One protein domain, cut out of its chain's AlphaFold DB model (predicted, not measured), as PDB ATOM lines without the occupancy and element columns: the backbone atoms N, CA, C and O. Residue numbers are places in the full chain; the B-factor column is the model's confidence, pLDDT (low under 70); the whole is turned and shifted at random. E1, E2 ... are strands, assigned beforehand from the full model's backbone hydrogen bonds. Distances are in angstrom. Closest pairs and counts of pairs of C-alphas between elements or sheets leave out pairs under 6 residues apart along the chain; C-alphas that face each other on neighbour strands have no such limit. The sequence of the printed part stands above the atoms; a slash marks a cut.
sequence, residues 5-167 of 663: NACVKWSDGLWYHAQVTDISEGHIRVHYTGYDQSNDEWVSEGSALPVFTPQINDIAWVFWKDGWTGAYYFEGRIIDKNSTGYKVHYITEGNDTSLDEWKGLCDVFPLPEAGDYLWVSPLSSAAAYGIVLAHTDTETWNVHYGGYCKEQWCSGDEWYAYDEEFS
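What this domain is: This is residues 5 to 167 of the 663 residues of an uncharacterized protein of Desulfobacteraceae bacterium 4484_190.2 (UniProt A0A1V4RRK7). Two small lobes follow each other along the printed part, each a strongly twisted sheet of five strands folded back on itself into two leaves; a third part, residues 111 to 167, is mostly long loops with one loose strand pair, E11 and E12. The first lobe is E1 to E5, curled like part of a barrel, and the second is E6 to E10. The printed part has 163 residues, no named helix and twelve named strands, E1 to E12 in order; the sheets run E4 E3 E2 E1 E5, E9 E8 E7 E6 E10 and E11 E12, each antiparallel. The class is all strand, though named strands hold 70 of the 163 residues. The whole is compact, with a radius of gyration of the C-alphas of 17.7 A and spans of 46 by 42 by 35 A.

Where its parts are: E1, residues 5 to 9, begins at C-alpha 5, (0.323, 47.839, -18.326). E2, residues 15 to 24, is 21.3 A long and bends by 79 degrees at residue 21. E3, residues 27 to 32, E4, residues 41 to 44, and E5, residues 48 to 50, follow. E6, residues 59 to 66, is 21.3 A long and begins at C-alpha 59, (14.969, 62.647, -15.017). E7, residues 70 to 82, is the longest strand at 26.6 A and bends by 97 degrees at residue 79. After it come E8, residues 85 to 90, E9, residues 101 to 104, and E10, residues 108 to 110. E11 is residues 141 to 144; E12, residues 163 to 166, ends at C-alpha 166, (24.091, 34.863, 2.312).

How they stand to each other: E1 E2 E3 E4 form a meander, each strand the antiparallel neighbour of the one before. Within hydrogen-bond range are N 6 and O 18 of the neighbours E1 and E2, 2.8 A apart, N 31 and O 19 of the neighbours E3 and E2, 2.8 A apart, and N 7 and O 49 of the neighbours E1 and E5, 2.8 A apart. In this folded sheet E4 and E3 face E1 and E5, with E2 as the hinge. E6 E7 E8 E9 form a second meander, with N 62 and O 74 of E6 and E7 at 2.8 A. In its folded sheet E9 and E8 face E6 and E10, with E7 as the hinge. E2 and E9 are only just apart, closest 8.3 A. The hairpin E11 and E12 has no N and O pair within hydrogen-bond range; C-alphas 144 and 163 face each other at 5.7 A.

The domain as a whole: The farthest C-alphas, Ser 98 and Ser 167, are 49.9 A apart. The printed part has no cut. The links E10 to E11, 30 residues, and E11 to E12, 18 residues, are long. Residues 68 to 69, 93 to 95 and 113 to 167 have pLDDT under 70; the mean of the printed part is 72.8.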
ATOM      1  N   ASN A   5      -0.825  47.974 -17.442       94.75
ATOM      2  CA  ASN A   5       0.323  47.839 -18.326       94.75
ATOM      3  C   ASN A   5       1.581  47.538 -17.503       94.75
ATOM      4  O   ASN A   5       1.822  48.153 -16.462       94.75
ATOM      5  N   ALA A   6       2.407  46.637 -18.014       95.69
ATOM      6  CA  ALA A   6       3.684  46.246 -17.449       95.69
ATOM      7  C   ALA A   6       4.766  46.213 -18.536       95.69
ATOM      8  O   ALA A   6       4.484  46.060 -19.725       95.69
ATOM      9  N   CYS A   7       6.015  46.336 -18.115       95.94
ATOM     10  CA  CYS A   7       7.178  45.991 -18.911       95.94
ATOM     11  C   CYS A   7       7.640  44.610 -18.479       95.94
ATOM     12  O   CYS A   7       7.924  44.411 -17.304       95.94
ATOM     13  N   VAL A   8       7.700  43.659 -19.406       95.62
ATOM     14  CA  VAL A   8       8.024  42.257 -19.122       95.62
ATOM     15  C   VAL A   8       9.303  41.869 -19.842       95.62
ATOM     16  O   VAL A   8       9.438  42.127 -21.037       95.62
ATOM     17  N   LYS A   9      10.239  41.249 -19.127       93.94
ATOM     18  CA  LYS A   9      11.483  40.752 -19.709       93.94
ATOM     19  C   LYS A   9      11.235  39.416 -20.410       93.94
ATOM     20  O   LYS A   9      10.925  38.427 -19.752       93.94
ATOM     21  N   TRP A  10      11.394  39.376 -21.731       91.44
ATOM     22  CA  TRP A  10      11.295  38.135 -22.506       91.44
ATOM     23  C   TRP A  10      12.576  37.301 -22.338       91.44
ATOM     24  O   TRP A  10      13.629  37.795 -21.922       91.44
ATOM     25  N   SER A  11      12.522  36.027 -22.725       87.00
ATOM     26  CA  SER A  11      13.673  35.111 -22.797       87.00
ATOM     27  C   SER A  11      14.868  35.598 -23.638       87.00
ATOM     28  O   SER A  11      15.940  35.007 -23.544       87.00
ATOM     29  N   ASP A  12      14.722  36.630 -24.477       87.69
ATOM     30  CA  ASP A  12      15.837  37.249 -25.213       87.69
ATOM     31  C   ASP A  12      16.590  38.314 -24.386       87.69
ATOM     32  O   ASP A  12      17.589  38.876 -24.842       87.69
ATOM     33  N   GLY A  13      16.118  38.579 -23.165       86.12
ATOM     34  CA  GLY A  13      16.667  39.558 -22.239       86.12
ATOM     35  C   GLY A  13      16.167  40.989 -22.447       86.12
ATOM     36  O   GLY A  13      16.607  41.867 -21.702       86.12
ATOM     37  N   LEU A  14      15.275  41.238 -23.411       87.06
ATOM     38  CA  LEU A  14      14.698  42.554 -23.691       87.06
ATOM     39  C   LEU A  14      13.369  42.752 -22.954       87.06
ATOM     40  O   LEU A  14      12.637  41.801 -22.685       87.06
ATOM     41  N   TRP A  15      13.058  44.009 -22.639       92.62
ATOM     42  CA  TRP A  15      11.804  44.400 -21.999       92.62
ATOM     43  C   TRP A  15      10.755  44.769 -23.049       92.62
ATOM     44  O   TRP A  15      10.988  45.618 -23.910       92.62
ATOM     45  N   TYR A  16       9.578  44.159 -22.958       94.31
ATOM     46  CA  TYR A  16       8.457  44.365 -23.870       94.31
ATOM     47  C   TYR A  16       7.258  44.946 -23.131       94.31
ATOM     48  O   TYR A  16       6.969  44.580 -21.994       94.31
ATOM     49  N   HIS A  17       6.522  45.830 -23.803       95.38
ATOM     50  CA  HIS A  17       5.267  46.354 -23.277       95.38
ATOM     51  C   HIS A  17       4.192  45.265 -23.307       95.38
ATOM     52  O   HIS A  17       3.905  44.689 -24.359       95.38
ATOM     53  N   ALA A  18       3.571  45.004 -22.165       96.69
ATOM     54  CA  ALA A  18       2.551  43.986 -21.995       96.69
ATOM     55  C   ALA A  18       1.409  44.490 -21.107       96.69
ATOM     56  O   ALA A  18       1.542  45.481 -20.396       96.69
ATOM     57  N   GLN A  19       0.274  43.804 -21.141       97.00
ATOM     58  CA  GLN A  19      -0.840  44.007 -20.222       97.00
ATOM     59  C   GLN A  19      -0.978  42.776 -19.332       97.00
ATOM     60  O   GLN A  19      -1.003  41.655 -19.836       97.00
ATOM     61  N   VAL A  20      -1.092  42.959 -18.021       97.19
ATOM     62  CA  VAL A  20      -1.327  41.845 -17.094       97.19
ATOM     63  C   VAL A  20      -2.750  41.329 -17.305       97.19
ATOM     64  O   VAL A  20      -3.719  42.059 -17.100       97.19
ATOM     65  N   THR A  21      -2.903  40.079 -17.728       97.50
ATOM     66  CA  THR A  21      -4.206  39.458 -18.009       97.50
ATOM     67  C   THR A  21      -4.719  38.601 -16.862       97.50
ATOM     68  O   THR A  21      -5.932  38.457 -16.722       97.50
ATOM     69  N   ASP A  22      -3.828  38.067 -16.027       97.44
ATOM     70  CA  ASP A  22      -4.179  37.239 -14.872       97.44
ATOM     71  C   ASP A  22      -3.036  37.206 -13.843       97.44
ATOM     72  O   ASP A  22      -1.900  37.554 -14.164       97.44
ATOM     73  N   ILE A  23      -3.326  36.809 -12.604       96.31
ATOM     74  CA  ILE A  23      -2.350  36.740 -11.503       96.31
ATOM     75  C   ILE A  23      -2.630  35.494 -10.674       96.31
ATOM     76  O   ILE A  23      -3.753  35.286 -10.217       96.31
ATOM     77  N   SER A  24      -1.606  34.675 -10.450       95.44
ATOM     78  CA  SER A  24      -1.713  33.431  -9.693       95.44
ATOM     79  C   SER A  24      -0.389  33.132  -8.999       95.44
ATOM     80  O   SER A  24       0.631  33.071  -9.670       95.44
ATOM     81  N   GLU A  25      -0.422  32.929  -7.677       91.44
ATOM     82  CA  GLU A  25       0.690  32.510  -6.791       91.44
ATOM     83  C   GLU A  25       2.115  32.697  -7.371       91.44
ATOM     84  O   GLU A  25       2.718  31.775  -7.928       91.44
ATOM     85  N   GLY A  26       2.647  33.921  -7.246       91.69
ATOM     86  CA  GLY A  26       4.020  34.284  -7.639       91.69
ATOM     87  C   GLY A  26       4.263  34.426  -9.146       91.69
ATOM     88  O   GLY A  26       5.390  34.681  -9.572       91.69
ATOM     89  N   HIS A  27       3.220  34.264  -9.960       95.00
ATOM     90  CA  HIS A  27       3.270  34.420 -11.406       95.00
ATOM     91  C   HIS A  27       2.194  35.388 -11.887       95.00
ATOM     92  O   HIS A  27       1.086  35.486 -11.350       95.00
ATOM     93  N   ILE A  28       2.520  36.076 -12.967       96.75
ATOM     94  CA  ILE A  28       1.644  37.015 -13.647       96.75
ATOM     95  C   ILE A  28       1.517  36.570 -15.093       96.75
ATOM     96  O   ILE A  28       2.504  36.301 -15.779       96.75
ATOM     97  N   ARG A  29       0.280  36.449 -15.556       97.19
ATOM     98  CA  ARG A  29       0.006  36.197 -16.959       97.19
ATOM     99  C   ARG A  29      -0.026  37.526 -17.682       97.19
ATOM    100  O   ARG A  29      -0.715  38.449 -17.247       97.19
ATOM    101  N   VAL A  30       0.698  37.623 -18.783       97.62
ATOM    102  CA  VAL A  30       0.857  38.870 -19.530       97.62
ATOM    103  C   VAL A  30       0.480  38.672 -20.993       97.62
ATOM    104  O   VAL A  30       0.668  37.595 -21.547       97.62
ATOM    105  N   HIS A  31      -0.082  39.710 -21.606       97.56
ATOM    106  CA  HIS A  31      -0.356  39.802 -23.037       97.56
ATOM    107  C   HIS A  31       0.542  40.874 -23.649       97.56
ATOM    108  O   HIS A  31       0.401  42.059 -23.332       97.56
ATOM    109  N   TYR A  32       1.465  40.483 -24.524       96.25
ATOM    110  CA  TYR A  32       2.387  41.421 -25.158       96.25
ATOM    111  C   TYR A  32       1.667  42.334 -26.155       96.25
ATOM    112  O   TYR A  32       0.973  41.886 -27.067       96.25
ATOM    113  N   THR A  33       1.860  43.644 -26.016       93.69
ATOM    114  CA  THR A  33       1.190  44.634 -26.866       93.69
ATOM    115  C   THR A  33       1.645  44.502 -28.315       93.69
ATOM    116  O   THR A  33       2.833  44.585 -28.611       93.69
ATOM    117  N   GLY A  34       0.686  44.347 -29.229       94.12
ATOM    118  CA  GLY A  34       0.954  44.173 -30.661       94.12
ATOM    119  C   GLY A  34       1.193  42.722 -31.086       94.12
ATOM    120  O   GLY A  34       1.336  42.471 -32.281       94.12
ATOM    121  N   TYR A  35       1.175  41.781 -30.142       95.62
ATOM    122  CA  TYR A  35       1.239  40.350 -30.409       95.62
ATOM    123  C   TYR A  35      -0.149  39.727 -30.262       95.62
ATOM    124  O   TYR A  35      -1.052  40.293 -29.646       95.62
ATOM    125  N   ASP A  36      -0.359  38.572 -30.883       96.31
ATOM    126  CA  ASP A  36      -1.606  37.833 -30.716       96.31
ATOM    127  C   ASP A  36      -1.646  37.096 -29.361       96.31
ATOM    128  O   ASP A  36      -0.607  36.841 -28.750       96.31
ATOM    129  N   GLN A  37      -2.848  36.711 -28.916       96.06
ATOM    130  CA  GLN A  37      -3.080  36.036 -27.626       96.06
ATOM    131  C   GLN A  37      -2.374  34.677 -27.475       96.06
ATOM    132  O   GLN A  37      -2.331  34.128 -26.378       96.06
ATOM    133  N   SER A  38      -1.842  34.091 -28.555       96.31
ATOM    134  CA  SER A  38      -1.042  32.865 -28.444       96.31
ATOM    135  C   SER A  38       0.353  33.117 -27.868       96.31
ATOM    136  O   SER A  38       1.011  32.163 -27.466       96.31
ATOM    137  N   ASN A  39       0.763  34.388 -27.770       96.00
ATOM    138  CA  ASN A  39       1.980  34.824 -27.086       96.00
ATOM    139  C   ASN A  39       1.728  35.171 -25.610       96.00
ATOM    140  O   ASN A  39       2.639  35.647 -24.940       96.00
ATOM    141  N   ASP A  40       0.510  34.968 -25.097       97.00
ATOM    142  CA  ASP A  40       0.241  35.165 -23.677       97.00
ATOM    143  C   ASP A  40       0.990  34.112 -22.867       97.00
ATOM    144  O   ASP A  40       0.772  32.910 -23.043       97.00
ATOM    145  N   GLU A  41       1.807  34.554 -21.920       97.06
ATOM    146  CA  GLU A  41       2.590  33.651 -21.085       97.06
ATOM    147  C   GLU A  41       2.518  34.023 -19.608       97.06
ATOM    148  O   GLU A  41       2.144  35.136 -19.236       97.06
ATOM    149  N   TRP A  42       2.839  33.044 -18.764       97.06
ATOM    150  CA  TRP A  42       3.031  33.243 -17.336       97.06
ATOM    151  C   TRP A  42       4.501  33.549 -17.091       97.06
ATOM    152  O   TRP A  42       5.350  32.699 -17.347       97.06
ATOM    153  N   VAL A  43       4.788  34.737 -16.569       95.94
ATOM    154  CA  VAL A  43       6.132  35.122 -16.134       95.94
ATOM    155  C   VAL A  43       6.185  35.181 -14.612       95.94
ATOM    156  O   VAL A  43       5.161  35.375 -13.949       95.94
ATOM    157  N   SER A  44       7.371  34.976 -14.039       93.50
ATOM    158  CA  SER A  44       7.576  35.173 -12.602       93.50
ATOM    159  C   SER A  44       7.352  36.642 -12.235       93.50
ATOM    160  O   SER A  44       7.595  37.529 -13.052       93.50
ATOM    161  N   GLU A  45       6.912  36.910 -11.006       87.38
ATOM    162  CA  GLU A  45       6.639  38.274 -10.528       87.38
ATOM    163  C   GLU A  45       7.844  39.223 -10.707       87.38
ATOM    164  O   GLU A  45       7.670  40.357 -11.141       87.38
ATOM    165  N   GLY A  46       9.076  38.732 -10.518       89.38
ATOM    166  CA  GLY A  46      10.306  39.509 -10.747       89.38
ATOM    167  C   GLY A  46      10.645  39.793 -12.219       89.38
ATOM    168  O   GLY A  46      11.553  40.574 -12.499       89.38
ATOM    169  N   SER A  47       9.937  39.177 -13.170       92.00
ATOM    170  CA  SER A  47      10.145  39.379 -14.611       92.00
ATOM    171  C   SER A  47       9.238  40.452 -15.210       92.00
ATOM    172  O   SER A  47       9.358  40.732 -16.405       92.00
ATOM    173  N   ALA A  48       8.354  41.073 -14.421       92.31
ATOM    174  CA  ALA A  48       7.626  42.254 -14.860       92.31
ATOM    175  C   ALA A  48       7.762  43.422 -13.895       92.31
ATOM    176  O   ALA A  48       7.746  43.275 -12.678       92.31
ATOM    177  N   LEU A  49       7.824  44.607 -14.480       91.81
ATOM    178  CA  LEU A  49       7.832  45.874 -13.778       91.81
ATOM    179  C   LEU A  49       6.583  46.665 -14.176       91.81
ATOM    180  O   LEU A  49       6.176  46.615 -15.341       91.81
ATOM    181  N   PRO A  50       5.962  47.417 -13.255       89.81
ATOM    182  CA  PRO A  50       4.929  48.371 -13.637       89.81
ATOM    183  C   PRO A  50       5.508  49.385 -14.633       89.81
ATOM    184  O   PRO A  50       6.658  49.808 -14.496       89.81
ATOM    185  N   VAL A  51       4.724  49.787 -15.643       89.69
ATOM    186  CA  VAL A  51       5.171  50.828 -16.585       89.69
ATOM    187  C   VAL A  51       5.392  52.126 -15.814       89.69
ATOM    188  O   VAL A  51       4.457  52.696 -15.248       89.69
ATOM    189  N   PHE A  52       6.632  52.604 -15.813       90.50
ATOM    190  CA  PHE A  52       6.979  53.891 -15.233       90.50
ATOM    191  C   PHE A  52       6.355  55.018 -16.064       90.50
ATOM    192  O   PHE A  52       6.514  55.064 -17.279       90.50
ATOM    193  N   THR A  53       5.634  55.939 -15.416       91.88
ATOM    194  CA  THR A  53       4.947  57.051 -16.091       91.88
ATOM    195  C   THR A  53       5.540  58.414 -15.714       91.88
ATOM    196  O   THR A  53       4.893  59.167 -14.975       91.88
ATOM    197  N   PRO A  54       6.735  58.776 -16.217       92.06
ATOM    198  CA  PRO A  54       7.340  60.062 -15.913       92.06
ATOM    199  C   PRO A  54       6.505  61.236 -16.447       92.06
ATOM    200  O   PRO A  54       5.751  61.157 -17.436       92.06
ATOM    201  N   GLN A  55       6.631  62.367 -15.767       95.94
ATOM    202  CA  GLN A  55       6.150  63.663 -16.213       95.94
ATOM    203  C   GLN A  55       7.202  64.366 -17.075       95.94
ATOM    204  O   GLN A  55       8.386  64.038 -17.068       95.94
ATOM    205  N   ILE A  56       6.752  65.346 -17.863       94.88
ATOM    206  CA  ILE A  56       7.668  66.206 -18.617       94.88
ATOM    207  C   ILE A  56       8.554  66.946 -17.604       94.88
ATOM    208  O   ILE A  56       8.040  67.560 -16.670       94.88
ATOM    209  N   ASN A  57       9.863  66.934 -17.853       93.38
ATOM    210  CA  ASN A  57      10.984  67.401 -17.032       93.38
ATOM    211  C   ASN A  57      11.515  66.444 -15.961       93.38
ATOM    212  O   ASN A  57      12.547  66.782 -15.373       93.38
ATOM    213  N   ASP A  58      10.900  65.279 -15.754       94.88
ATOM    214  CA  ASP A  58      11.487  64.248 -14.894       94.88
ATOM    215  C   ASP A  58      12.803  63.737 -15.501       94.88
ATOM    216  O   ASP A  58      12.984  63.736 -16.726       94.88
ATOM    217  N   ILE A  59      13.727  63.322 -14.632       94.31
ATOM    218  CA  ILE A  59      14.969  62.647 -15.017       94.31
ATOM    219  C   ILE A  59      14.768  61.151 -14.797       94.31
ATOM    220  O   ILE A  59      14.273  60.734 -13.751       94.31
ATOM    221  N   ALA A  60      15.140  60.360 -15.793       95.38
ATOM    222  CA  ALA A  60      14.951  58.922 -15.819       95.38
ATOM    223  C   ALA A  60      16.202  58.225 -16.363       95.38
ATOM    224  O   ALA A  60      17.021  58.837 -17.055       95.38
ATOM    225  N   TRP A  61      16.328  56.934 -16.075       94.31
ATOM    226  CA  TRP A  61      17.283  56.067 -16.755       94.31
ATOM    227  C   TRP A  61      16.704  55.603 -18.076       94.31
ATOM    228  O   TRP A  61      15.582  55.105 -18.134       94.31
ATOM    229  N   VAL A  62      17.476  55.772 -19.141       94.38
ATOM    230  CA  VAL A  62      17.022  55.546 -20.505       94.38
ATOM    231  C   VAL A  62      17.911  54.523 -21.184       94.38
ATOM    232  O   VAL A  62      19.121  54.709 -21.303       94.38
ATOM    233  N   PHE A  63      17.287  53.435 -21.622       92.00
ATOM    234  CA  PHE A  63      17.930  52.344 -22.325       92.00
ATOM    235  C   PHE A  63      18.317  52.770 -23.744       92.00
ATOM    236  O   PHE A  63      17.500  53.226 -24.555       92.00
ATOM    237  N   TRP A  64      19.591  52.587 -24.064       87.00
ATOM    238  CA  TRP A  64      20.168  52.848 -25.369       87.00
ATOM    239  C   TRP A  64      20.858  51.589 -25.872       87.00
ATOM    240  O   TRP A  64      21.800  51.085 -25.263       87.00
ATOM    241  N   LYS A  65      20.378  51.075 -27.001       82.50
ATOM    242  CA  LYS A  65      20.990  49.949 -27.692       82.50
ATOM    243  C   LYS A  65      21.603  50.463 -28.975       82.50
ATOM    244  O   LYS A  65      20.875  50.860 -29.886       82.50
ATOM    245  N   ASP A  66      22.922  50.422 -29.063       79.75
ATOM    246  CA  ASP A  66      23.583  50.603 -30.341       79.75
ATOM    247  C   ASP A  66      23.781  49.229 -31.011       79.75
ATOM    248  O   ASP A  66      23.813  48.172 -30.380       79.75
ATOM    249  N   GLY A  67      23.844  49.207 -32.340       73.94
ATOM    250  CA  GLY A  67      24.005  47.951 -33.079       73.94
ATOM    251  C   GLY A  67      25.396  47.316 -32.948       73.94
ATOM    252  O   GLY A  67      25.628  46.285 -33.575       73.94
ATOM    253  N   TRP A  68      26.331  47.936 -32.215       66.25
ATOM    254  CA  TRP A  68      27.766  47.642 -32.299       66.25
ATOM    255  C   TRP A  68      28.460  47.408 -30.955       66.25
ATOM    256  O   TRP A  68      29.349  46.560 -30.901       66.25
ATOM    257  N   THR A  69      28.106  48.137 -29.898       67.75
ATOM    258  CA  THR A  69      28.821  48.138 -28.612       67.75
ATOM    259  C   THR A  69      28.000  47.591 -27.444       67.75
ATOM    260  O   THR A  69      28.584  47.121 -26.471       67.75
ATOM    261  N   GLY A  70      26.678  47.490 -27.584       78.81
ATOM    262  CA  GLY A  70      25.808  46.784 -26.652       78.81
ATOM    263  C   GLY A  70      24.648  47.637 -26.156       78.81
ATOM    264  O   GLY A  70      24.138  48.518 -26.845       78.81
ATOM    265  N   ALA A  71      24.178  47.301 -24.963       80.81
ATOM    266  CA  ALA A  71      23.069  47.957 -24.298       80.81
ATOM    267  C   ALA A  71      23.592  48.777 -23.113       80.81
ATOM    268  O   ALA A  71      24.284  48.235 -22.250       80.81
ATOM    269  N   TYR A  72      23.248  50.059 -23.069       87.00
ATOM    270  CA  TYR A  72      23.676  51.017 -22.053       87.00
ATOM    271  C   TYR A  72      22.468  51.743 -21.463       87.00
ATOM    272  O   TYR A  72      21.421  51.839 -22.099       87.00
ATOM    273  N   TYR A  73      22.626  52.279 -20.254       89.12
ATOM    274  CA  TYR A  73      21.651  53.171 -19.632       89.12
ATOM    275  C   TYR A  73      22.276  54.553 -19.470       89.12
ATOM    276  O   TYR A  73      23.407  54.667 -19.000       89.12
ATOM    277  N   PHE A  74      21.534  55.588 -19.848       93.00
ATOM    278  CA  PHE A  74      21.940  56.983 -19.689       93.00
ATOM    279  C   PHE A  74      20.902  57.753 -18.884       93.00
ATOM    280  O   PHE A  74      19.712  57.443 -18.927       93.00
ATOM    281  N   GLU A  75      21.338  58.801 -18.193       94.31
ATOM    282  CA  GLU A  75      20.414  59.762 -17.597       94.31
ATOM    283  C   GLU A  75      19.814  60.655 -18.685       94.31
ATOM    284  O   GLU A  75      20.523  61.334 -19.437       94.31
ATOM    285  N   GLY A  76      18.487  60.662 -18.760       95.44
ATOM    286  CA  GLY A  76      17.731  61.420 -19.743       95.44
ATOM    287  C   GLY A  76      16.602  62.217 -19.103       95.44
ATOM    288  O   GLY A  76      15.897  61.730 -18.221       95.44
ATOM    289  N   ARG A  77      16.407  63.454 -19.561       95.88
ATOM    290  CA  ARG A  77      15.267  64.301 -19.197       95.88
ATOM    291  C   ARG A  77      14.117  64.062 -20.167       95.88
ATOM    292  O   ARG A  77      14.302  64.168 -21.378       95.88
ATOM    293  N   ILE A  78      12.917  63.821 -19.651       97.19
ATOM    294  CA  ILE A  78      11.719  63.682 -20.486       97.19
ATOM    295  C   ILE A  78      11.285  65.061 -20.983       97.19
ATOM    296  O   ILE A  78      10.926  65.926 -20.187       97.19
ATOM    297  N   ILE A  79      11.307  65.282 -22.295       96.88
ATOM    298  CA  ILE A  79      10.949  66.569 -22.914       96.88
ATOM    299  C   ILE A  79       9.601  66.533 -23.642       96.88
ATOM    300  O   ILE A  79       9.004  67.583 -23.867       96.88
ATOM    301  N   ASP A  80       9.100  65.343 -23.982       97.31
ATOM    302  CA  ASP A  80       7.764  65.126 -24.552       97.31
ATOM    303  C   ASP A  80       7.285  63.692 -24.250       97.31
ATOM    304  O   ASP A  80       8.092  62.824 -23.909       97.31
ATOM    305  N   LYS A  81       5.982  63.417 -24.369       96.81
ATOM    306  CA  LYS A  81       5.426  62.063 -24.211       96.81
ATOM    307  C   LYS A  81       4.177  61.832 -25.051       96.81
ATOM    308  O   LYS A  81       3.373  62.736 -25.259       96.81
ATOM    309  N   ASN A  82       3.981  60.595 -25.494       95.12
ATOM    310  CA  ASN A  82       2.774  60.157 -26.191       95.12
ATOM    311  C   ASN A  82       2.329  58.769 -25.693       95.12
ATOM    312  O   ASN A  82       2.883  58.232 -24.739       95.12
ATOM    313  N   SER A  83       1.312  58.177 -26.323       90.25
ATOM    314  CA  SER A  83       0.779  56.864 -25.923       90.25
ATOM    315  C   SER A  83       1.721  55.683 -26.182       90.25
ATOM    316  O   SER A  83       1.407  54.570 -25.781       90.25
ATOM    317  N   THR A  84       2.825  55.896 -26.896       89.31
ATOM    318  CA  THR A  84       3.776  54.851 -27.309       89.31
ATOM    319  C   THR A  84       5.157  55.001 -26.676       89.31
ATOM    320  O   THR A  84       5.969  54.086 -26.794       89.31
ATOM    321  N   GLY A  85       5.442  56.125 -26.011       94.38
ATOM    322  CA  GLY A  85       6.776  56.386 -25.498       94.38
ATOM    323  C   GLY A  85       7.034  57.815 -25.033       94.38
ATOM    324  O   GLY A  85       6.128  58.652 -24.933       94.38
ATOM    325  N   TYR A  86       8.311  58.086 -24.793       96.44
ATOM    326  CA  TYR A  86       8.835  59.342 -24.268       96.44
ATOM    327  C   TYR A  86       9.879  59.915 -25.217       96.44
ATOM    328  O   TYR A  86      10.690  59.173 -25.763       96.44
ATOM    329  N   LYS A  87       9.889  61.234 -25.403       97.06
ATOM    330  CA  LYS A  87      11.001  61.924 -26.052       97.06
ATOM    331  C   LYS A  87      11.992  62.343 -24.976       97.06
ATOM    332  O   LYS A  87      11.611  63.038 -24.031       97.06
ATOM    333  N   VAL A  88      13.238  61.916 -25.116       96.50
ATOM    334  CA  VAL A  88      14.285  62.047 -24.100       96.50
ATOM    335  C   VAL A  88      15.389  62.966 -24.609       96.50
ATOM    336  O   VAL A  88      15.815  62.827 -25.750       96.50
ATOM    337  N   HIS A  89      15.868  63.862 -23.746       95.50
ATOM    338  CA  HIS A  89      17.103  64.627 -23.922       95.50
ATOM    339  C   HIS A  89      18.183  64.105 -22.964       95.50
ATOM    340  O   HIS A  89      17.996  64.158 -21.746       95.50
ATOM    341  N   TYR A  90      19.302  63.597 -23.483       93.69
ATOM    342  CA  TYR A  90      20.377  63.017 -22.667       93.69
ATOM    343  C   TYR A  90      21.191  64.082 -21.928       93.69
ATOM    344  O   TYR A  90      21.647  65.052 -22.522       93.69
ATOM    345  N   ILE A  91      21.399  63.896 -20.622       88.94
ATOM    346  CA  ILE A  91      22.028  64.910 -19.755       88.94
ATOM    347  C   ILE A  91      23.560  64.916 -19.895       88.94
ATOM    348  O   ILE A  91      24.203  65.947 -19.698       88.94
ATOM    349  N   THR A  92      24.164  63.788 -20.267       77.69
ATOM    350  CA  THR A  92      25.623  63.603 -20.246       77.69
ATOM    351  C   THR A  92      26.369  64.186 -21.451       77.69
ATOM    352  O   THR A  92      27.588  64.319 -21.380       77.69
ATOM    353  N   GLU A  93      25.688  64.564 -22.538       63.59
ATOM    354  CA  GLU A  93      26.342  64.966 -23.803       63.59
ATOM    355  C   GLU A  93      26.300  66.483 -24.095       63.59
ATOM    356  O   GLU A  93      26.639  66.939 -25.186       63.59
ATOM    357  N   GLY A  94      25.971  67.303 -23.089       55.88
ATOM    358  CA  GLY A  94      25.820  68.752 -23.247       55.88
ATOM    359  C   GLY A  94      24.492  69.137 -23.915       55.88
ATOM    360  O   GLY A  94      23.699  68.281 -24.280       55.88
ATOM    361  N   ASN A  95      24.225  70.440 -24.069       58.94
ATOM    362  CA  ASN A  95      22.952  70.977 -24.598       58.94
ATOM    363  C   ASN A  95      22.722  70.710 -26.108       58.94
ATOM    364  O   ASN A  95      22.076  71.511 -26.790       58.94
ATOM    365  N   ASP A  96      23.276  69.637 -26.670       73.12
ATOM    366  CA  ASP A  96      23.070  69.292 -28.070       73.12
ATOM    367  C   ASP A  96      21.704  68.617 -28.262       73.12
ATOM    368  O   ASP A  96      21.518  67.420 -28.062       73.12
ATOM    369  N   THR A  97      20.718  69.407 -28.690       73.12
ATOM    370  CA  THR A  97      19.361  68.931 -29.015       73.12
ATOM    371  C   THR A  97      19.314  67.946 -30.191       73.12
ATOM    372  O   THR A  97      18.255  67.396 -30.485       73.12
ATOM    373  N   SER A  98      20.425  67.729 -30.913       79.44
ATOM    374  CA  SER A  98      20.478  66.731 -31.990       79.44
ATOM    375  C   SER A  98      20.411  65.285 -31.486       79.44
ATOM    376  O   SER A  98      20.177  64.380 -32.287       79.44
ATOM    377  N   LEU A  99      20.547  65.083 -30.174       83.38
ATOM    378  CA  LEU A  99      20.492  63.783 -29.505       83.38
ATOM    379  C   LEU A  99      19.113  63.458 -28.916       83.38
ATOM    380  O   LEU A  99      18.947  62.424 -28.271       83.38
ATOM    381  N   ASP A 100      18.119  64.322 -29.132       94.19
ATOM    382  CA  ASP A 100      16.758  64.054 -28.690       94.19
ATOM    383  C   ASP A 100      16.166  62.864 -29.460       94.19
ATOM    384  O   ASP A 100      15.965  62.938 -30.677       94.19
ATOM    385  N   GLU A 101      15.782  61.800 -28.760       95.06
ATOM    386  CA  GLU A 101      15.177  60.628 -29.395       95.06
ATOM    387  C   GLU A 101      13.919  60.132 -28.680       95.06
ATOM    388  O   GLU A 101      13.694  60.387 -27.496       95.06
ATOM    389  N   TRP A 102      13.061  59.443 -29.435       96.38
ATOM    390  CA  TRP A 102      11.883  58.772 -28.892       96.38
ATOM    391  C   TRP A 102      12.257  57.379 -28.392       96.38
ATOM    392  O   TRP A 102      12.896  56.608 -29.105       96.38
ATOM    393  N   LYS A 103      11.803  57.057 -27.185       95.19
ATOM    394  CA  LYS A 103      12.026  55.796 -26.484       95.19
ATOM    395  C   LYS A 103      10.710  55.131 -26.148       95.19
ATOM    396  O   LYS A 103       9.744  55.826 -25.830       95.19
ATOM    397  N   GLY A 104      10.661  53.805 -26.247       92.81
ATOM    398  CA  GLY A 104       9.474  53.040 -25.894       92.81
ATOM    399  C   GLY A 104       9.154  53.167 -24.406       92.81
ATOM    400  O   GLY A 104      10.008  53.526 -23.597       92.81
ATOM    401  N   LEU A 105       7.914  52.846 -24.028       92.81
ATOM    402  CA  LEU A 105       7.475  52.893 -22.625       92.81
ATOM    403  C   LEU A 105       8.352  52.042 -21.687       92.81
ATOM    404  O   LEU A 105       8.499  52.388 -20.523       92.81
ATOM    405  N   CYS A 106       8.950  50.966 -22.207       93.94
ATOM    406  CA  CYS A 106       9.799  50.037 -21.459       93.94
ATOM    407  C   CYS A 106      11.303  50.279 -21.612       93.94
ATOM    408  O   CYS A 106      12.096  49.485 -21.120       93.94
ATOM    409  N   ASP A 107      11.688  51.372 -22.273       94.25
ATOM    410  CA  ASP A 107      13.080  51.819 -22.364       94.25
ATOM    411  C   ASP A 107      13.399  52.902 -21.318       94.25
ATOM    412  O   ASP A 107      14.512  53.421 -21.298       94.25
ATOM    413  N   VAL A 108      12.431  53.298 -20.482       93.94
ATOM    414  CA  VAL A 108      12.557  54.407 -19.526       93.94
ATOM    415  C   VAL A 108      12.190  53.930 -18.123       93.94
ATOM    416  O   VAL A 108      11.076  53.469 -17.889       93.94
ATOM    417  N   PHE A 109      13.118  54.083 -17.182       93.06
ATOM    418  CA  PHE A 109      13.024  53.585 -15.810       93.06
ATOM    419  C   PHE A 109      13.200  54.729 -14.799       93.06
ATOM    420  O   PHE A 109      13.904  55.702 -15.100       93.06
ATOM    421  N   PRO A 110      12.582  54.653 -13.604       91.88
ATOM    422  CA  PRO A 110      12.803  55.651 -12.565       91.88
ATOM    423  C   PRO A 110      14.272  55.651 -12.129       91.88
ATOM    424  O   PRO A 110      14.938  54.615 -12.154       91.88
ATOM    425  N   LEU A 111      14.772  56.814 -11.710       87.62
ATOM    426  CA  LEU A 111      16.023  56.867 -10.959       87.62
ATOM    427  C   LEU A 111      15.826  56.128  -9.623       87.62
ATOM    428  O   LEU A 111      14.793  56.352  -8.987       87.62
ATOM    429  N   PRO A 112      16.777  55.285  -9.186       79.62
ATOM    430  CA  PRO A 112      16.715  54.700  -7.852       79.62
ATOM    431  C   PRO A 112      16.662  55.807  -6.790       79.62
ATOM    432  O   PRO A 112      17.298  56.858  -6.941       79.62
ATOM    433  N   GLU A 113      15.880  55.593  -5.731       69.00
ATOM    434  CA  GLU A 113      15.820  56.536  -4.617       69.00
ATOM    435  C   GLU A 113      17.178  56.596  -3.901       69.00
ATOM    436  O   GLU A 113      17.987  55.668  -3.964       69.00
ATOM    437  N   ALA A 114      17.468  57.712  -3.228       42.16
ATOM    438  CA  ALA A 114      18.729  57.897  -2.515       42.16
ATOM    439  C   ALA A 114      18.857  56.877  -1.363       42.16
ATOM    440  O   ALA A 114      18.388  57.123  -0.254       42.16
ATOM    441  N   GLY A 115      19.499  55.741  -1.641       41.06
ATOM    442  CA  GLY A 115      19.606  54.591  -0.739       41.06
ATOM    443  C   GLY A 115      19.633  53.252  -1.479       41.06
ATOM    444  O   GLY A 115      20.295  52.326  -1.011       41.06
ATOM    445  N   ASP A 116      19.020  53.190  -2.664       43.00
ATOM    446  CA  ASP A 116      19.036  52.021  -3.543       43.00
ATOM    447  C   ASP A 116      20.236  52.102  -4.493       43.00
ATOM    448  O   ASP A 116      20.369  53.020  -5.305       43.00
ATOM    449  N   TYR A 117      21.159  51.147  -4.386       40.91
ATOM    450  CA  TYR A 117      22.349  51.114  -5.235       40.91
ATOM    451  C   TYR A 117      22.121  50.169  -6.411       40.91
ATOM    452  O   TYR A 117      22.102  48.952  -6.239       40.91
ATOM    453  N   LEU A 118      22.043  50.716  -7.624       40.50
ATOM    454  CA  LEU A 118      22.279  49.919  -8.822       40.50
ATOM    455  C   LEU A 118      23.780  49.907  -9.124       40.50
ATOM    456  O   LEU A 118      24.358  50.931  -9.491       40.50
ATOM    457  N   TRP A 119      24.420  48.748  -8.971       34.50
ATOM    458  CA  TRP A 119      25.835  48.581  -9.305       34.50
ATOM    459  C   TRP A 119      25.966  47.959 -10.697       34.50
ATOM    460  O   TRP A 119      25.625  46.796 -10.909       34.50
ATOM    461  N   VAL A 120      26.476  48.735 -11.655       38.91
ATOM    462  CA  VAL A 120      26.900  48.237 -12.970       38.91
ATOM    463  C   VAL A 120      28.425  48.232 -12.969       38.91
ATOM    464  O   VAL A 120      29.059  49.274 -13.119       38.91
ATOM    465  N   SER A 121      29.026  47.066 -12.736       33.09
ATOM    466  CA  SER A 121      30.484  46.922 -12.717       33.09
ATOM    467  C   SER A 121      31.003  46.429 -14.067       33.09
ATOM    468  O   SER A 121      30.527  45.399 -14.552       33.09
ATOM    469  N   PRO A 122      32.006  47.084 -14.674       30.36
ATOM    470  CA  PRO A 122      32.829  46.434 -15.677       30.36
ATOM    471  C   PRO A 122      33.750  45.427 -14.975       30.36
ATOM    472  O   PRO A 122      34.692  45.810 -14.277       30.36
ATOM    473  N   LEU A 123      33.506  44.128 -15.167       34.56
ATOM    474  CA  LEU A 123      34.505  43.116 -14.826       34.56
ATOM    475  C   LEU A 123      35.765  43.362 -15.673       34.56
ATOM    476  O   LEU A 123      35.691  43.725 -16.845       34.56
ATOM    477  N   SER A 124      36.938  43.172 -15.071       36.16
ATOM    478  CA  SER A 124      38.258  43.498 -15.636       36.16
ATOM    479  C   SER A 124      38.677  42.662 -16.861       36.16
ATOM    480  O   SER A 124      39.810  42.781 -17.330       36.16
ATOM    481  N   SER A 125      37.776  41.853 -17.423       37.97
ATOM    482  CA  SER A 125      37.930  41.191 -18.716       37.97
ATOM    483  C   SER A 125      36.709  41.467 -19.603       37.97
ATOM    484  O   SER A 125      35.559  41.407 -19.177       37.97
ATOM    485  N   ALA A 126      36.978  41.827 -20.857       36.84
ATOM    486  CA  ALA A 126      36.088  42.548 -21.766       36.84
ATOM    487  C   ALA A 126      34.871  41.769 -22.329       36.84
ATOM    488  O   ALA A 126      34.579  41.904 -23.516       36.84
ATOM    489  N   ALA A 127      34.158  40.945 -21.550       40.66
ATOM    490  CA  ALA A 127      33.071  40.129 -22.114       40.66
ATOM    491  C   ALA A 127      31.843  39.839 -21.230       40.66
ATOM    492  O   ALA A 127      30.967  39.111 -21.685       40.66
ATOM    493  N   ALA A 128      31.699  40.403 -20.028       35.47
ATOM    494  CA  ALA A 128      30.461  40.226 -19.260       35.47
ATOM    495  C   ALA A 128      30.054  41.500 -18.512       35.47
ATOM    496  O   ALA A 128      30.821  42.031 -17.711       35.47
ATOM    497  N   TYR A 129      28.823  41.950 -18.765       39.22
ATOM    498  CA  TYR A 129      28.141  42.996 -18.009       39.22
ATOM    499  C   TYR A 129      26.915  42.365 -17.350       39.22
ATOM    500  O   TYR A 129      26.017  41.898 -18.046       39.22
ATOM    501  N   GLY A 130      26.901  42.321 -16.018       36.56
ATOM    502  CA  GLY A 130      25.746  41.914 -15.220       36.56
ATOM    503  C   GLY A 130      25.088  43.129 -14.568       36.56
ATOM    504  O   GLY A 130      25.766  44.107 -14.254       36.56
ATOM    505  N   ILE A 131      23.771  43.063 -14.371       39.62
ATOM    506  CA  ILE A 131      22.997  44.044 -13.601       39.62
ATOM    507  C   ILE A 131      22.774  43.443 -12.216       39.62
ATOM    508  O   ILE A 131      22.184  42.370 -12.120       39.62
ATOM    509  N   VAL A 132      23.214  44.129 -11.161       39.94
ATOM    510  CA  VAL A 132      22.905  43.748  -9.777       39.94
ATOM    511  C   VAL A 132      21.775  44.641  -9.273       39.94
ATOM    512  O   VAL A 132      21.951  45.854  -9.164       39.94
ATOM    513  N   LEU A 133      20.622  44.038  -8.984       37.84
ATOM    514  CA  LEU A 133      19.502  44.670  -8.287       37.84
ATOM    515  C   LEU A 133      19.543  44.191  -6.833       37.84
ATOM    516  O   LEU A 133      19.345  43.005  -6.587       37.84
ATOM    517  N   ALA A 134      19.825  45.083  -5.886       36.59
ATOM    518  CA  ALA A 134      19.708  44.789  -4.460       36.59
ATOM    519  C   ALA A 134      18.437  45.459  -3.922       36.59
ATOM    520  O   ALA A 134      18.246  46.654  -4.132       36.59
ATOM    521  N   HIS A 135      17.582  44.693  -3.244       34.03
ATOM    522  CA  HIS A 135      16.374  45.187  -2.586       34.03
ATOM    523  C   HIS A 135      16.520  44.971  -1.076       34.03
ATOM    524  O   HIS A 135      16.858  43.874  -0.638       34.03
ATOM    525  N   THR A 136      16.318  46.020  -0.281       35.84
ATOM    526  CA  THR A 136      16.595  46.038   1.167       35.84
ATOM    527  C   THR A 136      15.497  45.436   2.045       35.84
ATOM    528  O   THR A 136      15.644  45.413   3.266       35.84
ATOM    529  N   ASP A 137      14.408  44.942   1.455       36.00
ATOM    530  CA  ASP A 137      13.172  44.670   2.202       36.00
ATOM    531  C   ASP A 137      13.047  43.209   2.669       36.00
ATOM    532  O   ASP A 137      12.084  42.839   3.343       36.00
ATOM    533  N   THR A 138      14.039  42.369   2.368       38.97
ATOM    534  CA  THR A 138      14.102  40.971   2.810       38.97
ATOM    535  C   THR A 138      15.402  40.701   3.562       38.97
ATOM    536  O   THR A 138      16.462  41.155   3.151       38.97
ATOM    537  N   GLU A 139      15.350  39.914   4.644       37.50
ATOM    538  CA  GLU A 139      16.501  39.503   5.483       37.50
ATOM    539  C   GLU A 139      17.567  38.652   4.742       37.50
ATOM    540  O   GLU A 139      18.439  38.043   5.361       37.50
ATOM    541  N   THR A 140      17.513  38.598   3.410       36.28
ATOM    542  CA  THR A 140      18.417  37.864   2.524       36.28
ATOM    543  C   THR A 140      18.809  38.741   1.339       36.28
ATOM    544  O   THR A 140      17.993  39.480   0.789       36.28
ATOM    545  N   TRP A 141      20.083  38.655   0.957       36.66
ATOM    546  CA  TRP A 141      20.624  39.295  -0.237       36.66
ATOM    547  C   TRP A 141      20.566  38.280  -1.380       36.66
ATOM    548  O   TRP A 141      21.204  37.236  -1.275       36.66
ATOM    549  N   ASN A 142      19.839  38.590  -2.455       37.44
ATOM    550  CA  ASN A 142      19.833  37.788  -3.680       37.44
ATOM    551  C   ASN A 142      20.635  38.516  -4.762       37.44
ATOM    552  O   ASN A 142      20.335  39.662  -5.096       37.44
ATOM    553  N   VAL A 143      21.664  37.860  -5.301       37.72
ATOM    554  CA  VAL A 143      22.510  38.410  -6.371       37.72
ATOM    555  C   VAL A 143      22.322  37.574  -7.634       37.72
ATOM    556  O   VAL A 143      22.633  36.387  -7.638       37.72
ATOM    557  N   HIS A 144      21.838  38.197  -8.714       36.62
ATOM    558  CA  HIS A 144      21.659  37.543 -10.014       36.62
ATOM    559  C   HIS A 144      22.805  37.884 -10.977       36.62
ATOM    560  O   HIS A 144      23.090  39.056 -11.234       36.62
ATOM    561  N   TYR A 145      23.420  36.860 -11.576       38.28
ATOM    562  CA  TYR A 145      24.456  37.006 -12.604       38.28
ATOM    563  C   TYR A 145      23.952  36.515 -13.972       38.28
ATOM    564  O   TYR A 145      23.372  35.438 -14.075       38.28
ATOM    565  N   GLY A 146      24.218  37.269 -15.045       33.66
ATOM    566  CA  GLY A 146      23.981  36.827 -16.426       33.66
ATOM    567  C   GLY A 146      25.011  37.413 -17.394       33.66
ATOM    568  O   GLY A 146      25.314  38.601 -17.316       33.66
ATOM    569  N   GLY A 147      25.567  36.594 -18.298       36.72
ATOM    570  CA  GLY A 147      26.561  37.029 -19.289       36.72
ATOM    571  C   GLY A 147      26.820  36.014 -20.415       36.72
ATOM    572  O   GLY A 147      26.568  34.822 -20.254       36.72
ATOM    573  N   TYR A 148      27.328  36.499 -21.558       36.34
ATOM    574  CA  TYR A 148      27.620  35.722 -22.776       36.34
ATOM    575  C   TYR A 148      29.136  35.491 -22.912       36.34
ATOM    576  O   TYR A 148      29.903  36.450 -22.938       36.34
ATOM    577  N   CYS A 149      29.593  34.241 -23.028       38.47
ATOM    578  CA  CYS A 149      31.024  33.910 -23.086       38.47
ATOM    579  C   CYS A 149      31.459  33.582 -24.528       38.47
ATOM    580  O   CYS A 149      30.802  32.790 -25.197       38.47
ATOM    581  N   LYS A 150      32.555  34.175 -25.031       36.81
ATOM    582  CA  LYS A 150      32.999  34.014 -26.438       36.81
ATOM    583  C   LYS A 150      34.419  33.455 -26.625       36.81
ATOM    584  O   LYS A 150      34.918  33.464 -27.749       36.81
ATOM    585  N   GLU A 151      35.081  32.952 -25.581       36.19
ATOM    586  CA  GLU A 151      36.438  32.390 -25.708       36.19
ATOM    587  C   GLU A 151      36.547  30.878 -25.446       36.19
ATOM    588  O   GLU A 151      35.721  30.250 -24.791       36.19
ATOM    589  N   GLN A 152      37.621  30.319 -26.014       39.69
ATOM    590  CA  GLN A 152      37.925  28.928 -26.390       39.69
ATOM    591  C   GLN A 152      37.876  27.834 -25.300       39.69
ATOM    592  O   GLN A 152      38.315  26.715 -25.564       39.69
ATOM    593  N   TRP A 153      37.391  28.124 -24.093       37.59
ATOM    594  CA  TRP A 153      37.489  27.226 -22.931       37.59
ATOM    595  C   TRP A 153      36.148  26.664 -22.440       37.59
ATOM    596  O   TRP A 153      36.140  25.843 -21.527       37.59
ATOM    597  N   CYS A 154      35.030  27.021 -23.077       44.31
ATOM    598  CA  CYS A 154      33.728  26.389 -22.849       44.31
ATOM    599  C   CYS A 154      33.200  25.796 -24.163       44.31
ATOM    600  O   CYS A 154      33.167  26.469 -25.191       44.31
ATOM    601  N   SER A 155      32.806  24.524 -24.148       34.38
ATOM    602  CA  SER A 155      32.175  23.866 -25.293       34.38
ATOM    603  C   SER A 155      30.652  24.016 -25.215       34.38
ATOM    604  O   SER A 155      30.006  23.194 -24.571       34.38
ATOM    605  N   GLY A 156      30.089  25.035 -25.873       42.12
ATOM    606  CA  GLY A 156      28.642  25.161 -26.117       42.12
ATOM    607  C   GLY A 156      28.082  26.579 -25.945       42.12
ATOM    608  O   GLY A 156      28.448  27.271 -25.000       42.12
ATOM    609  N   ASP A 157      27.182  26.980 -26.853       36.16
ATOM    610  CA  ASP A 157      26.408  28.237 -26.842       36.16
ATOM    611  C   ASP A 157      25.252  28.194 -25.813       36.16
ATOM    612  O   ASP A 157      24.090  28.410 -26.158       36.16
ATOM    613  N   GLU A 158      25.530  27.863 -24.550       37.34
ATOM    614  CA  GLU A 158      24.499  27.800 -23.501       37.34
ATOM    615  C   GLU A 158      24.616  28.964 -22.505       37.34
ATOM    616  O   GLU A 158      25.703  29.333 -22.060       37.34
ATOM    617  N   TRP A 159      23.461  29.551 -22.181       35.91
ATOM    618  CA  TRP A 159      23.285  30.572 -21.150       35.91
ATOM    619  C   TRP A 159      23.338  29.935 -19.757       35.91
ATOM    620  O   TRP A 159      22.677  28.925 -19.521       35.91
ATOM    621  N   TYR A 160      24.046  30.563 -18.817       39.06
ATOM    622  CA  TYR A 160      24.054  30.159 -17.409       39.06
ATOM    623  C   TYR A 160      23.505  31.288 -16.529       39.06
ATOM    624  O   TYR A 160      23.908  32.440 -16.677       39.06
ATOM    625  N   ALA A 161      22.615  30.930 -15.605       32.62
ATOM    626  CA  ALA A 161      22.175  31.754 -14.484       32.62
ATOM    627  C   ALA A 161      22.290  30.909 -13.206       32.62
ATOM    628  O   ALA A 161      21.951  29.723 -13.227       32.62
ATOM    629  N   TYR A 162      22.792  31.492 -12.119       34.72
ATOM    630  CA  TYR A 162      22.734  30.889 -10.789       34.72
ATOM    631  C   TYR A 162      22.525  31.975  -9.730       34.72
ATOM    632  O   TYR A 162      22.956  33.115  -9.923       34.72
ATOM    633  N   ASP A 163      21.880  31.583  -8.631       31.94
ATOM    634  CA  ASP A 163      21.534  32.435  -7.492       31.94
ATOM    635  C   ASP A 163      22.377  32.019  -6.275       31.94
ATOM    636  O   ASP A 163      22.614  30.825  -6.064       31.94
ATOM    637  N   GLU A 164      22.843  32.984  -5.478       34.84
ATOM    638  CA  GLU A 164      23.647  32.736  -4.271       34.84
ATOM    639  C   GLU A 164      23.060  33.509  -3.071       34.84
ATOM    640  O   GLU A 164      22.876  34.723  -3.152       34.84
ATOM    641  N   GLU A 165      22.754  32.804  -1.970       32.91
ATOM    642  CA  GLU A 165      22.196  33.362  -0.722       32.91
ATOM    643  C   GLU A 165      23.282  33.530   0.364       32.91
ATOM    644  O   GLU A 165      24.133  32.657   0.548       32.91
ATOM    645  N   PHE A 166      23.206  34.608   1.159       31.52
ATOM    646  CA  PHE A 166      24.091  34.863   2.312       31.52
ATOM    647  C   PHE A 166      23.306  35.024   3.630       31.52
ATOM    648  O   PHE A 166      22.271  35.686   3.657       31.52
ATOM    649  N   SER A 167      23.834  34.490   4.747       31.22
ATOM    650  CA  SER A 167      23.285  34.669   6.111       31.22
ATOM    651  C   SER A 167      24.143  35.601   6.998       31.22
ATOM    652  O   SER A 167      25.373  35.502   6.948       31.22
TER     653      SER A 167